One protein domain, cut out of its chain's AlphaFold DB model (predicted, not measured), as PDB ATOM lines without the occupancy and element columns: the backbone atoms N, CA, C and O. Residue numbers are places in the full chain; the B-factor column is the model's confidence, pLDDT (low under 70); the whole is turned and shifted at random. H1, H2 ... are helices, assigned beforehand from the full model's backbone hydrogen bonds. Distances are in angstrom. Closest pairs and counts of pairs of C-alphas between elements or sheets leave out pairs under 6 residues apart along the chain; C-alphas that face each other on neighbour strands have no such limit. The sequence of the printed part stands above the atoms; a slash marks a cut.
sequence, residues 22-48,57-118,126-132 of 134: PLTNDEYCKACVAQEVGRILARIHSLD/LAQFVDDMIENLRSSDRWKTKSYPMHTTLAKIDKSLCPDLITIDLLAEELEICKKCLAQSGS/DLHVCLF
ATOM      1  N   PRO A  22     208.259 174.703  79.548       91.57
ATOM      2  CA  PRO A  22     208.806 174.901  80.881       91.57
ATOM      3  C   PRO A  22     210.337 175.019  80.845       91.57
ATOM      4  O   PRO A  22     211.002 174.508  79.929       91.57
ATOM      5  N   LEU A  23     210.896 175.667  81.868       91.42
ATOM      6  CA  LEU A  23     212.327 175.605  82.152       91.42
ATOM      7  C   LEU A  23     212.744 174.185  82.538       91.42
ATOM      8  O   LEU A  23     211.998 173.451  83.190       91.42
ATOM      9  N   THR A  24     213.975 173.813  82.199       92.42
ATOM     10  CA  THR A  24     214.632 172.658  82.827       92.42
ATOM     11  C   THR A  24     215.312 173.066  84.139       92.42
ATOM     12  O   THR A  24     215.609 174.243  84.358       92.42
ATOM     13  N   ASN A  25     215.617 172.094  85.009       90.71
ATOM     14  CA  ASN A  25     216.411 172.343  86.225       90.71
ATOM     15  C   ASN A  25     217.762 173.006  85.905       90.71
ATOM     16  O   ASN A  25     218.159 173.953  86.581       90.71
ATOM     17  N   ASP A  26     218.433 172.564  84.838       92.51
ATOM     18  CA  ASP A  26     219.724 173.124  84.423       92.51
ATOM     19  C   ASP A  26     219.601 174.576  83.948       92.51
ATOM     20  O   ASP A  26     220.490 175.390  84.186       92.51
ATOM     21  N   GLU A  27     218.501 174.926  83.274       92.95
ATOM     22  CA  GLU A  27     218.235 176.300  82.851       92.95
ATOM     23  C   GLU A  27     217.925 177.211  84.029       92.95
ATOM     24  O   GLU A  27     218.441 178.325  84.075       92.95
ATOM     25  N   TYR A  28     217.137 176.730  84.988       90.05
ATOM     26  CA  TYR A  28     216.775 177.477  86.189       90.05
ATOM     27  C   TYR A  28     218.003 177.871  87.024       90.05
ATOM     28  O   TYR A  28     218.055 178.966  87.581       90.05
ATOM     29  N   CYS A  29     219.035 177.022  87.033       90.56
ATOM     30  CA  CYS A  29     220.310 177.288  87.698       90.56
ATOM     31  C   CYS A  29     221.219 178.289  86.954       90.56
ATOM     32  O   CYS A  29     222.238 178.711  87.505       90.56
ATOM     33  N   LYS A  30     220.900 178.693  85.713       95.20
ATOM     34  CA  LYS A  30     221.698 179.692  84.983       95.20
ATOM     35  C   LYS A  30     221.490 181.070  85.601       95.20
ATOM     36  O   LYS A  30     220.362 181.524  85.755       95.20
ATOM     37  N   ALA A  31     222.584 181.788  85.852       95.63
ATOM     38  CA  ALA A  31     222.544 183.108  86.486       95.63
ATOM     39  C   ALA A  31     221.611 184.109  85.775       95.63
ATOM     40  O   ALA A  31     220.907 184.866  86.440       95.63
ATOM     41  N   CYS A  32     221.559 184.096  84.438       95.21
ATOM     42  CA  CYS A  32     220.661 184.966  83.672       95.21
ATOM     43  C   CYS A  32     219.174 184.644  83.900       95.21
ATOM     44  O   CYS A  32     218.365 185.562  84.016       95.21
ATOM     45  N   VAL A  33     218.825 183.360  84.016       93.29
ATOM     46  CA  VAL A  33     217.459 182.906  84.299       93.29
ATOM     47  C   VAL A  33     217.097 183.213  85.748       93.29
ATOM     48  O   VAL A  33     216.058 183.816  85.992       93.29
ATOM     49  N   ALA A  34     217.980 182.903  86.701       91.33
ATOM     50  CA  ALA A  34     217.784 183.227  88.113       91.33
ATOM     51  C   ALA A  34     217.578 184.738  88.341       91.33
ATOM     52  O   ALA A  34     216.738 185.137  89.148       91.33
ATOM     53  N   GLN A  35     218.295 185.588  87.597       95.00
ATOM     54  CA  GLN A  35     218.104 187.038  87.645       95.00
ATOM     55  C   GLN A  35     216.700 187.442  87.175       95.00
ATOM     56  O   GLN A  35     216.066 188.288  87.807       95.00
ATOM     57  N   GLU A  36     216.201 186.839  86.096       93.95
ATOM     58  CA  GLU A  36     214.862 187.130  85.580       93.95
ATOM     59  C   GLU A  36     213.760 186.615  86.511       93.95
ATOM     60  O   GLU A  36     212.829 187.353  86.833       93.95
ATOM     61  N   VAL A  37     213.922 185.403  87.048       92.33
ATOM     62  CA  VAL A  37     213.059 184.856  88.105       92.33
ATOM     63  C   VAL A  37     213.006 185.822  89.291       92.33
ATOM     64  O   VAL A  37     211.919 186.179  89.739       92.33
ATOM     65  N   GLY A  38     214.155 186.332  89.748       93.00
ATOM     66  CA  GLY A  38     214.225 187.324  90.821       93.00
ATOM     67  C   GLY A  38     213.431 188.604  90.528       93.00
ATOM     68  O   GLY A  38     212.699 189.081  91.397       93.00
ATOM     69  N   ARG A  39     213.500 189.136  89.297       94.88
ATOM     70  CA  ARG A  39     212.695 190.302  88.875       94.88
ATOM     71  C   ARG A  39     211.196 189.997  88.888       94.88
ATOM     72  O   ARG A  39     210.408 190.822  89.355       94.88
ATOM     73  N   ILE A  40     210.801 188.820  88.402       93.33
ATOM     74  CA  ILE A  40     209.403 188.371  88.403       93.33
ATOM     75  C   ILE A  40     208.885 188.252  89.841       93.33
ATOM     76  O   ILE A  40     207.814 188.779  90.141       93.33
ATOM     77  N   LEU A  41     209.655 187.635  90.743       93.81
ATOM     78  CA  LEU A  41     209.296 187.502  92.157       93.81
ATOM     79  C   LEU A  41     209.169 188.850  92.854       93.81
ATOM     80  O   LEU A  41     208.175 189.080  93.534       93.81
ATOM     81  N   ALA A  42     210.110 189.768  92.628       95.47
ATOM     82  CA  ALA A  42     210.022 191.122  93.167       95.47
ATOM     83  C   ALA A  42     208.731 191.827  92.718       95.47
ATOM     84  O   ALA A  42     208.051 192.463  93.527       95.47
ATOM     85  N   ARG A  43     208.340 191.661  91.445       95.08
ATOM     86  CA  ARG A  43     207.075 192.196  90.927       95.08
ATOM     87  C   ARG A  43     205.858 191.541  91.580       95.08
ATOM     88  O   ARG A  43     204.931 192.266  91.917       95.08
ATOM     89  N   ILE A  44     205.855 190.217  91.762       94.05
ATOM     90  CA  ILE A  44     204.765 189.483  92.434       94.05
ATOM     91  C   ILE A  44     204.629 189.936  93.894       94.05
ATOM     92  O   ILE A  44     203.529 190.291  94.307       94.05
ATOM     93  N   HIS A  45     205.735 190.007  94.639       95.66
ATOM     94  CA  HIS A  45     205.758 190.451  96.038       95.66
ATOM     95  C   HIS A  45     205.286 191.903  96.216       95.66
ATOM     96  O   HIS A  45     204.820 192.266  97.291       95.66
ATOM     97  N   SER A  46     205.372 192.716  95.159       95.54
ATOM     98  CA  SER A  46     204.910 194.109  95.145       95.54
ATOM     99  C   SER A  46     203.437 194.275  94.740       95.54
ATOM    100  O   SER A  46     202.947 195.402  94.696       95.54
ATOM    101  N   LEU A  47     202.721 193.196  94.394       94.45
ATOM    102  CA  LEU A  47     201.309 193.280  94.012       94.45
ATOM    103  C   LEU A  47     200.427 193.561  95.231       94.45
ATOM    104  O   LEU A  47     200.365 192.763  96.169       94.45
ATOM    105  N   ASP A  48     199.649 194.639  95.167       93.47
ATOM    106  CA  ASP A  48     198.587 194.881  96.137       93.47
ATOM    107  C   ASP A  48     197.299 194.153  95.732       93.47
ATOM    108  O   ASP A  48     196.425 194.681  95.047       93.47
ATOM    109  N   LEU A  57     199.476 180.742 107.448       90.81
ATOM    110  CA  LEU A  57     200.331 179.557 107.365       90.81
ATOM    111  C   LEU A  57     200.281 178.716 108.648       90.81
ATOM    112  O   LEU A  57     200.189 177.499 108.558       90.81
ATOM    113  N   ALA A  58     200.269 179.354 109.824       91.73
ATOM    114  CA  ALA A  58     200.148 178.648 111.100       91.73
ATOM    115  C   ALA A  58     198.821 177.877 111.203       91.73
ATOM    116  O   ALA A  58     198.837 176.674 111.431       91.73
ATOM    117  N   GLN A  59     197.693 178.544 110.923       93.00
ATOM    118  CA  GLN A  59     196.376 177.903 110.927       93.00
ATOM    119  C   GLN A  59     196.285 176.763 109.904       93.00
ATOM    120  O   GLN A  59     195.783 175.694 110.215       93.00
ATOM    121  N   PHE A  60     196.805 176.971 108.690       93.61
ATOM    122  CA  PHE A  60     196.813 175.946 107.645       93.61
ATOM    123  C   PHE A  60     197.575 174.685 108.073       93.61
ATOM    124  O   PHE A  60     197.152 173.568 107.780       93.61
ATOM    125  N   VAL A  61     198.700 174.864 108.764       94.25
ATOM    126  CA  VAL A  61     199.495 173.765 109.317       94.25
ATOM    127  C   VAL A  61     198.727 173.028 110.417       94.25
ATOM    128  O   VAL A  61     198.698 171.798 110.403       94.25
ATOM    129  N   ASP A  62     198.058 173.756 111.312       95.48
ATOM    130  CA  ASP A  62     197.237 173.163 112.375       95.48
ATOM    131  C   ASP A  62     196.072 172.349 111.784       95.48
ATOM    132  O   ASP A  62     195.882 171.183 112.133       95.48
ATOM    133  N   ASP A  63     195.368 172.906 110.794       96.27
ATOM    134  CA  ASP A  63     194.294 172.217 110.074       96.27
ATOM    135  C   ASP A  63     194.808 170.953 109.365       96.27
ATOM    136  O   ASP A  63     194.125 169.927 109.317       96.27
ATOM    137  N   MET A  64     196.020 170.989 108.803       94.46
ATOM    138  CA  MET A  64     196.637 169.828 108.159       94.46
ATOM    139  C   MET A  64     196.916 168.708 109.164       94.46
ATOM    140  O   MET A  64     196.626 167.545 108.871       94.46
ATOM    141  N   ILE A  65     197.440 169.044 110.345       94.56
ATOM    142  CA  ILE A  65     197.702 168.067 111.406       94.56
ATOM    143  C   ILE A  65     196.401 167.453 111.911       94.56
ATOM    144  O   ILE A  65     196.315 166.228 112.014       94.56
ATOM    145  N   GLU A  66     195.359 168.252 112.131       94.90
ATOM    146  CA  GLU A  66     194.065 167.719 112.563       94.90
ATOM    147  C   GLU A  66     193.393 166.855 111.489       94.90
ATOM    148  O   GLU A  66     192.850 165.785 111.787       94.90
ATOM    149  N   ASN A  67     193.529 167.216 110.210       94.11
ATOM    150  CA  ASN A  67     193.092 166.360 109.110       94.11
ATOM    151  C   ASN A  67     193.837 165.013 109.104       94.11
ATOM    152  O   ASN A  67     193.206 163.963 108.955       94.11
ATOM    153  N   LEU A  68     195.156 165.008 109.327       92.78
ATOM    154  CA  LEU A  68     195.937 163.772 109.438       92.78
ATOM    155  C   LEU A  68     195.493 162.929 110.642       92.78
ATOM    156  O   LEU A  68     195.282 161.726 110.483       92.78
ATOM    157  N   ARG A  69     195.281 163.543 111.812       92.38
ATOM    158  CA  ARG A  69     194.786 162.867 113.027       92.38
ATOM    159  C   ARG A  69     193.403 162.256 112.838       92.38
ATOM    160  O   ARG A  69     193.141 161.160 113.328       92.38
ATOM    161  N   SER A  70     192.522 162.927 112.101       92.11
ATOM    162  CA  SER A  70     191.168 162.435 111.831       92.11
ATOM    163  C   SER A  70     191.130 161.271 110.828       92.11
ATOM    164  O   SER A  70     190.188 160.474 110.835       92.11
ATOM    165  N   SER A  71     192.174 161.119 110.006       91.80
ATOM    166  CA  SER A  71     192.279 160.076 108.988       91.80
ATOM    167  C   SER A  71     192.619 158.706 109.589       91.80
ATOM    168  O   SER A  71     193.701 158.503 110.146       91.80
ATOM    169  N   ASP A  72     191.777 157.701 109.329       88.63
ATOM    170  CA  ASP A  72     191.994 156.303 109.749       88.63
ATOM    171  C   ASP A  72     193.327 155.712 109.275       88.63
ATOM    172  O   ASP A  72     193.891 154.823 109.913       88.63
ATOM    173  N   ARG A  73     193.874 156.233 108.169       87.11
ATOM    174  CA  ARG A  73     195.191 155.825 107.672       87.11
ATOM    175  C   ARG A  73     196.307 156.100 108.684       87.11
ATOM    176  O   ARG A  73     197.243 155.309 108.729       87.11
ATOM    177  N   TRP A  74     196.210 157.177 109.465       85.25
ATOM    178  CA  TRP A  74     197.313 157.707 110.268       85.25
ATOM    179  C   TRP A  74     197.094 157.614 111.783       85.25
ATOM    180  O   TRP A  74     198.083 157.577 112.508       85.25
ATOM    181  N   LYS A  75     195.841 157.509 112.256       75.44
ATOM    182  CA  LYS A  75     195.439 157.550 113.682       75.44
ATOM    183  C   LYS A  75     196.347 156.817 114.673       75.44
ATOM    184  O   LYS A  75     196.514 157.279 115.793       75.44
ATOM    185  N   THR A  76     196.895 155.665 114.299       72.89
ATOM    186  CA  THR A  76     197.678 154.816 115.213       72.89
ATOM    187  C   THR A  76     198.927 154.231 114.560       72.89
ATOM    188  O   THR A  76     199.444 153.213 115.021       72.89
ATOM    189  N   LYS A  77     199.382 154.800 113.437       81.47
ATOM    190  CA  LYS A  77     200.494 154.237 112.668       81.47
ATOM    191  C   LYS A  77     201.742 155.092 112.799       81.47
ATOM    192  O   LYS A  77     201.728 156.284 112.516       81.47
ATOM    193  N   SER A  78     202.831 154.434 113.165       90.04
ATOM    194  CA  SER A  78     204.186 154.902 112.915       90.04
ATOM    195  C   SER A  78     204.672 154.346 111.577       90.04
ATOM    196  O   SER A  78     204.417 153.179 111.263       90.04
ATOM    197  N   TYR A  79     205.400 155.147 110.810       89.98
ATOM    198  CA  TYR A  79     205.968 154.735 109.528       89.98
ATOM    199  C   TYR A  79     207.491 154.775 109.593       89.98
ATOM    200  O   TYR A  79     208.024 155.780 110.051       89.98
ATOM    201  N   PRO A  80     208.208 153.739 109.134       91.18
ATOM    202  CA  PRO A  80     209.660 153.804 109.044       91.18
ATOM    203  C   PRO A  80     210.111 154.996 108.194       91.18
ATOM    204  O   PRO A  80     209.588 155.223 107.098       91.18
ATOM    205  N   MET A  81     211.068 155.766 108.708       89.51
ATOM    206  CA  MET A  81     211.649 156.892 107.983       89.51
ATOM    207  C   MET A  81     212.540 156.374 106.857       89.51
ATOM    208  O   MET A  81     213.460 155.577 107.060       89.51
ATOM    209  N   HIS A  82     212.282 156.852 105.646       84.60
ATOM    210  CA  HIS A  82     213.058 156.502 104.469       84.60
ATOM    211  C   HIS A  82     213.370 157.765 103.674       84.60
ATOM    212  O   HIS A  82     212.467 158.452 103.198       84.60
ATOM    213  N   THR A  83     214.655 158.060 103.497       81.80
ATOM    214  CA  THR A  83     215.103 159.097 102.568       81.80
ATOM    215  C   THR A  83     215.219 158.501 101.165       81.80
ATOM    216  O   THR A  83     215.693 157.380 100.989       81.80
ATOM    217  N   THR A  84     214.750 159.228 100.149       82.66
ATOM    218  CA  THR A  84     214.807 158.783  98.745       82.66
ATOM    219  C   THR A  84     215.972 159.441  98.013       82.66
ATOM    220  O   THR A  84     216.973 158.800  97.715       82.66
ATOM    221  N   LEU A  85     215.855 160.742  97.746       84.29
ATOM    222  CA  LEU A  85     216.857 161.534  97.026       84.29
ATOM    223  C   LEU A  85     217.809 162.281  97.966       84.29
ATOM    224  O   LEU A  85     218.910 162.659  97.567       84.29
ATOM    225  N   ALA A  86     217.392 162.501  99.213       83.68
ATOM    226  CA  ALA A  86     218.163 163.261 100.184       83.68
ATOM    227  C   ALA A  86     219.304 162.408 100.764       83.68
ATOM    228  O   ALA A  86     219.072 161.405 101.440       83.68
ATOM    229  N   LYS A  87     220.551 162.828 100.520       85.26
ATOM    230  CA  LYS A  87     221.754 162.238 101.126       85.26
ATOM    231  C   LYS A  87     221.982 162.851 102.509       85.26
ATOM    232  O   LYS A  87     222.827 163.725 102.667       85.26
ATOM    233  N   ILE A  88     221.179 162.426 103.478       86.04
ATOM    234  CA  ILE A  88     221.253 162.880 104.872       86.04
ATOM    235  C   ILE A  88     221.896 161.770 105.703       86.04
ATOM    236  O   ILE A  88     221.672 160.586 105.434       86.04
ATOM    237  N   ASP A  89     222.703 162.144 106.695       88.67
ATOM    238  CA  ASP A  89     223.162 161.192 107.703       88.67
ATOM    239  C   ASP A  89     221.944 160.603 108.428       88.67
ATOM    240  O   ASP A  89     221.149 161.330 109.023       88.67
ATOM    241  N   LYS A  90     221.793 159.276 108.369       85.22
ATOM    242  CA  LYS A  90     220.667 158.570 108.992       85.22
ATOM    243  C   LYS A  90     220.592 158.813 110.497       85.22
ATOM    244  O   LYS A  90     219.497 158.747 111.035       85.22
ATOM    245  N   SER A  91     221.715 159.127 111.149       89.49
ATOM    246  CA  SER A  91     221.741 159.469 112.574       89.49
ATOM    247  C   SER A  91     220.941 160.737 112.910       89.49
ATOM    248  O   SER A  91     220.514 160.907 114.048       89.49
ATOM    249  N   LEU A  92     220.705 161.606 111.919       90.36
ATOM    250  CA  LEU A  92     219.917 162.833 112.048       90.36
ATOM    251  C   LEU A  92     218.426 162.620 111.757       90.36
ATOM    252  O   LEU A  92     217.649 163.566 111.836       90.36
ATOM    253  N   CYS A  93     218.026 161.415 111.353       90.41
ATOM    254  CA  CYS A  93     216.644 161.084 111.037       90.41
ATOM    255  C   CYS A  93     216.045 160.216 112.152       90.41
ATOM    256  O   CYS A  93     216.725 159.324 112.658       90.41
ATOM    257  N   PRO A  94     214.769 160.422 112.516       92.46
ATOM    258  CA  PRO A  94     214.075 159.510 113.419       92.46
ATOM    259  C   PRO A  94     213.938 158.130 112.761       92.46
ATOM    260  O   PRO A  94     213.792 158.047 111.545       92.46
ATOM    261  N   ASP A  95     213.907 157.045 113.537       91.74
ATOM    262  CA  ASP A  95     213.641 155.705 112.983       91.74
ATOM    263  C   ASP A  95     212.198 155.576 112.464       91.74
ATOM    264  O   ASP A  95     211.919 154.882 111.480       91.74
ATOM    265  N   LEU A  96     211.268 156.268 113.130       93.14
ATOM    266  CA  LEU A  96     209.836 156.237 112.866       93.14
ATOM    267  C   LEU A  96     209.272 157.657 112.768       93.14
ATOM    268  O   LEU A  96     209.550 158.508 113.608       93.14
ATOM    269  N   ILE A  97     208.406 157.881 111.787       92.61
ATOM    270  CA  ILE A  97     207.575 159.076 111.658       92.61
ATOM    271  C   ILE A  97     206.214 158.792 112.293       92.61
ATOM    272  O   ILE A  97     205.529 157.835 111.918       92.61
ATOM    273  N   THR A  98     205.800 159.657 113.216       92.90
ATOM    274  CA  THR A  98     204.454 159.694 113.802       92.90
ATOM    275  C   THR A  98     203.814 161.057 113.538       92.90
ATOM    276  O   THR A  98     204.516 162.022 113.234       92.90
ATOM    277  N   ILE A  99     202.485 161.163 113.656       93.83
ATOM    278  CA  ILE A  99     201.828 162.477 113.556       93.83
ATOM    279  C   ILE A  99     202.311 163.410 114.669       93.83
ATOM    280  O   ILE A  99     202.519 164.587 114.408       93.83
ATOM    281  N   ASP A 100     202.524 162.897 115.882       93.30
ATOM    282  CA  ASP A 100     202.984 163.727 117.000       93.30
ATOM    283  C   ASP A 100     204.391 164.278 116.761       93.30
ATOM    284  O   ASP A 100     204.628 165.451 117.032       93.30
ATOM    285  N   LEU A 101     205.284 163.483 116.156       94.03
ATOM    286  CA  LEU A 101     206.595 163.968 115.730       94.03
ATOM    287  C   LEU A 101     206.465 165.066 114.667       94.03
ATOM    288  O   LEU A 101     207.096 166.110 114.777       94.03
ATOM    289  N   LEU A 102     205.618 164.864 113.649       93.94
ATOM    290  CA  LEU A 102     205.375 165.892 112.630       93.94
ATOM    291  C   LEU A 102     204.791 167.173 113.240       93.94
ATOM    292  O   LEU A 102     205.176 168.266 112.833       93.94
ATOM    293  N   ALA A 103     203.884 167.051 114.213       95.03
ATOM    294  CA  ALA A 103     203.304 168.187 114.918       95.03
ATOM    295  C   ALA A 103     204.374 168.959 115.706       95.03
ATOM    296  O   ALA A 103     204.416 170.184 115.622       95.03
ATOM    297  N   GLU A 104     205.272 168.264 116.409       96.07
ATOM    298  CA  GLU A 104     206.392 168.882 117.127       96.07
ATOM    299  C   GLU A 104     207.339 169.641 116.183       96.07
ATOM    300  O   GLU A 104     207.646 170.812 116.426       96.07
ATOM    301  N   GLU A 105     207.735 169.030 115.064       96.05
ATOM    302  CA  GLU A 105     208.571 169.679 114.043       96.05
ATOM    303  C   GLU A 105     207.896 170.935 113.469       96.05
ATOM    304  O   GLU A 105     208.522 171.985 113.298       96.05
ATOM    305  N   LEU A 106     206.584 170.874 113.231       96.44
ATOM    306  CA  LEU A 106     205.818 172.014 112.737       96.44
ATOM    307  C   LEU A 106     205.678 173.133 113.782       96.44
ATOM    308  O   LEU A 106     205.710 174.307 113.407       96.44
ATOM    309  N   GLU A 107     205.601 172.822 115.080       96.56
ATOM    310  CA  GLU A 107     205.689 173.833 116.145       96.56
ATOM    311  C   GLU A 107     207.038 174.558 116.138       96.56
ATOM    312  O   GLU A 107     207.096 175.779 116.322       96.56
ATOM    313  N   ILE A 108     208.133 173.832 115.894       96.39
ATOM    314  CA  ILE A 108     209.462 174.431 115.732       96.39
ATOM    315  C   ILE A 108     209.461 175.360 114.511       96.39
ATOM    316  O   ILE A 108     209.863 176.521 114.628       96.39
ATOM    317  N   CYS A 109     208.928 174.914 113.368       95.52
ATOM    318  CA  CYS A 109     208.792 175.753 112.176       95.52
ATOM    319  C   CYS A 109     207.977 177.031 112.444       95.52
ATOM    320  O   CYS A 109     208.390 178.112 112.016       95.52
ATOM    321  N   LYS A 110     206.861 176.942 113.182       94.75
ATOM    322  CA  LYS A 110     206.038 178.106 113.558       94.75
ATOM    323  C   LYS A 110     206.819 179.107 114.415       94.75
ATOM    324  O   LYS A 110     206.755 180.309 114.151       94.75
ATOM    325  N   LYS A 111     207.604 178.634 115.389       94.90
ATOM    326  CA  LYS A 111     208.474 179.489 116.219       94.90
ATOM    327  C   LYS A 111     209.555 180.182 115.385       94.90
ATOM    328  O   LYS A 111     209.739 181.390 115.525       94.90
ATOM    329  N   CYS A 112     210.215 179.453 114.485       95.48
ATOM    330  CA  CYS A 112     211.204 180.018 113.563       95.48
ATOM    331  C   CYS A 112     210.583 181.082 112.648       95.48
ATOM    332  O   CYS A 112     211.149 182.159 112.474       95.48
ATOM    333  N   LEU A 113     209.391 180.816 112.104       92.66
ATOM    334  CA  LEU A 113     208.670 181.763 111.257       92.66
ATOM    335  C   LEU A 113     208.329 183.052 112.013       92.66
ATOM    336  O   LEU A 113     208.571 184.141 111.490       92.66
ATOM    337  N   ALA A 114     207.833 182.939 113.250       91.51
ATOM    338  CA  ALA A 114     207.513 184.087 114.100       91.51
ATOM    339  C   ALA A 114     208.743 184.962 114.408       91.51
ATOM    340  O   ALA A 114     208.607 186.171 114.582       91.51
ATOM    341  N   GLN A 115     209.940 184.370 114.437       94.96
ATOM    342  CA  GLN A 115     211.206 185.074 114.672       94.96
ATOM    343  C   GLN A 115     211.908 185.546 113.392       94.96
ATOM    344  O   GLN A 115     212.890 186.278 113.474       94.96
ATOM    345  N   SER A 116     211.422 185.159 112.210       94.20
ATOM    346  CA  SER A 116     212.116 185.423 110.942       94.20
ATOM    347  C   SER A 116     212.227 186.907 110.579       94.20
ATOM    348  O   SER A 116     213.113 187.282 109.816       94.20
ATOM    349  N   GLY A 117     211.305 187.750 111.065       93.24
ATOM    350  CA  GLY A 117     211.191 189.150 110.643       93.24
ATOM    351  C   GLY A 117     210.847 189.329 109.156       93.24
ATOM    352  O   GLY A 117     210.958 190.437 108.634       93.24
ATOM    353  N   SER A 118     210.454 188.253 108.462       92.92
ATOM    354  CA  SER A 118     210.152 188.289 107.032       92.92
ATOM    355  C   SER A 118     208.895 189.126 106.761       92.92
ATOM    356  O   SER A 118     207.873 188.916 107.424       92.92
ATOM    357  N   ASP A 126     204.632 178.307  95.324       87.27
ATOM    358  CA  ASP A 126     204.941 177.034  94.664       87.27
ATOM    359  C   ASP A 126     205.956 177.219  93.526       87.27
ATOM    360  O   ASP A 126     205.749 176.821  92.389       87.27
ATOM    361  N   LEU A 127     207.075 177.882  93.809       80.99
ATOM    362  CA  LEU A 127     208.067 178.211  92.786       80.99
ATOM    363  C   LEU A 127     208.872 176.979  92.367       80.99
ATOM    364  O   LEU A 127     209.869 176.627  92.995       80.99
ATOM    365  N   HIS A 128     208.469 176.359  91.265       78.53
ATOM    366  CA  HIS A 128     209.193 175.261  90.636       78.53
ATOM    367  C   HIS A 128     209.320 175.472  89.120       78.53
ATOM    368  O   HIS A 128     208.589 176.256  88.511       78.53
ATOM    369  N   VAL A 129     210.278 174.777  88.498       73.13
ATOM    370  CA  VAL A 129     210.704 174.998  87.099       73.13
ATOM    371  C   VAL A 129     209.567 174.984  86.075       73.13
ATOM    372  O   VAL A 129     209.609 175.737  85.107       73.13
ATOM    373  N   CYS A 130     208.523 174.188  86.315       69.76
ATOM    374  CA  CYS A 130     207.382 174.056  85.410       69.76
ATOM    375  C   CYS A 130     206.465 175.287  85.368       69.76
ATOM    376  O   CYS A 130     205.663 175.395  84.445       69.76
ATOM    377  N   LEU A 131     206.568 176.209  86.333       71.39
ATOM    378  CA  LEU A 131     205.774 177.444  86.347       71.39
ATOM    379  C   LEU A 131     206.418 178.589  85.567       71.39
ATOM    380  O   LEU A 131     205.759 179.592  85.290       71.39
ATOM    381  N   PHE A 132     207.695 178.454  85.213       77.39
ATOM    382  CA  PHE A 132     208.392 179.421  84.381       77.39
ATOM    383  C   PHE A 132     208.410 178.922  82.947       77.39
ATOM    384  O   PHE A 132     208.858 177.811  82.663       77.39
TER     385      PHE A 132
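Overview. This is residues 22 to 48, 57 to 118 and 126 to 132 of the 134 residues of an uncharacterized protein of Wuchereria bancrofti (UniProt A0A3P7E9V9). The model shows two lobes with an open gap between them: a short helix, H1, followed by a longer one, H2, make one, and a hairpin of two nearly antiparallel helices, H3 and H4, makes the other. A long loop, residues 71 to 98, joins H3 to H4 and reaches away from the hairpin, with residues 84 to 89 sticking out, while the last printed residue, Phe 132, comes back to the first, Pro 22. The printed part has 96 residues, with four named helices in the order H1, H2, H3, H4 and no named strand; the class is all helix. It is only just loose, close to extended, with a radius of gyration of the C-alphas of 18.3 A and spans of 48 by 34 by 26 A.

Arrangement. H1, residues 25 to 28, is close to but not clearly touching H2, residues 31 to 45; their closest C-alphas, those of Tyr 28 and Ala 34, are 6.1 A apart. Residues 42 to 48, of which 42 to 45 belong to H2, stand free. H3, residues 57 to 70, is apart from both H1 and H2. H4, residues 99 to 115, is also apart from both. H3 and H4 touch and form a helical hairpin; their closest C-alphas, those of Ala 58 and Lys 110, are 6.4 A apart. They run opposite ways at a shallow tilt of 5 degrees, with their centres 11.7 A apart. In the link between them, residues 79 to 80 pair with residues 96 to 97, antiparallel, in a stretch too short to be named. Every O i to N i+4 pair is within hydrogen-bond range in H2, H3 and H4; H1 is too short for such a pair, and its one O i to N i+3 pair is within range.

Along the chain. H1 begins at C-alpha 25, at (216.411, 172.343, 86.225), and has four residues. H2, Ala 31 to His 45, measures 20.7 A from first to last C-alpha. H3, Leu 57 to Ser 70, measures 19.9 A and begins at C-alpha 57, at (200.331, 179.557, 107.365). H4, Ile 99 to Gln 115, measures 24.5 A and ends at C-alpha 115, at (211.206, 185.074, 114.672).

Size, cuts and confidence. The two C-alphas farthest apart, those of Cys 32 and Thr 76, are 49.3 A apart, while those of Pro 22 and Phe 132 are 5.7 A apart. The link from H1 to H2 is tight, and that from H3 to H4, with 28 residues, is long. Residues 49 to 56 are not printed, in the link from H2 to H3, and C-alphas 48 and 57 are 19.1 A apart across this cut. Residues 119 to 125 are not printed either, and C-alphas 118 and 126 are 17.5 A apart. The mean pLDDT of the printed part is 90.6, and one printed residue, Cys 130, is under 70.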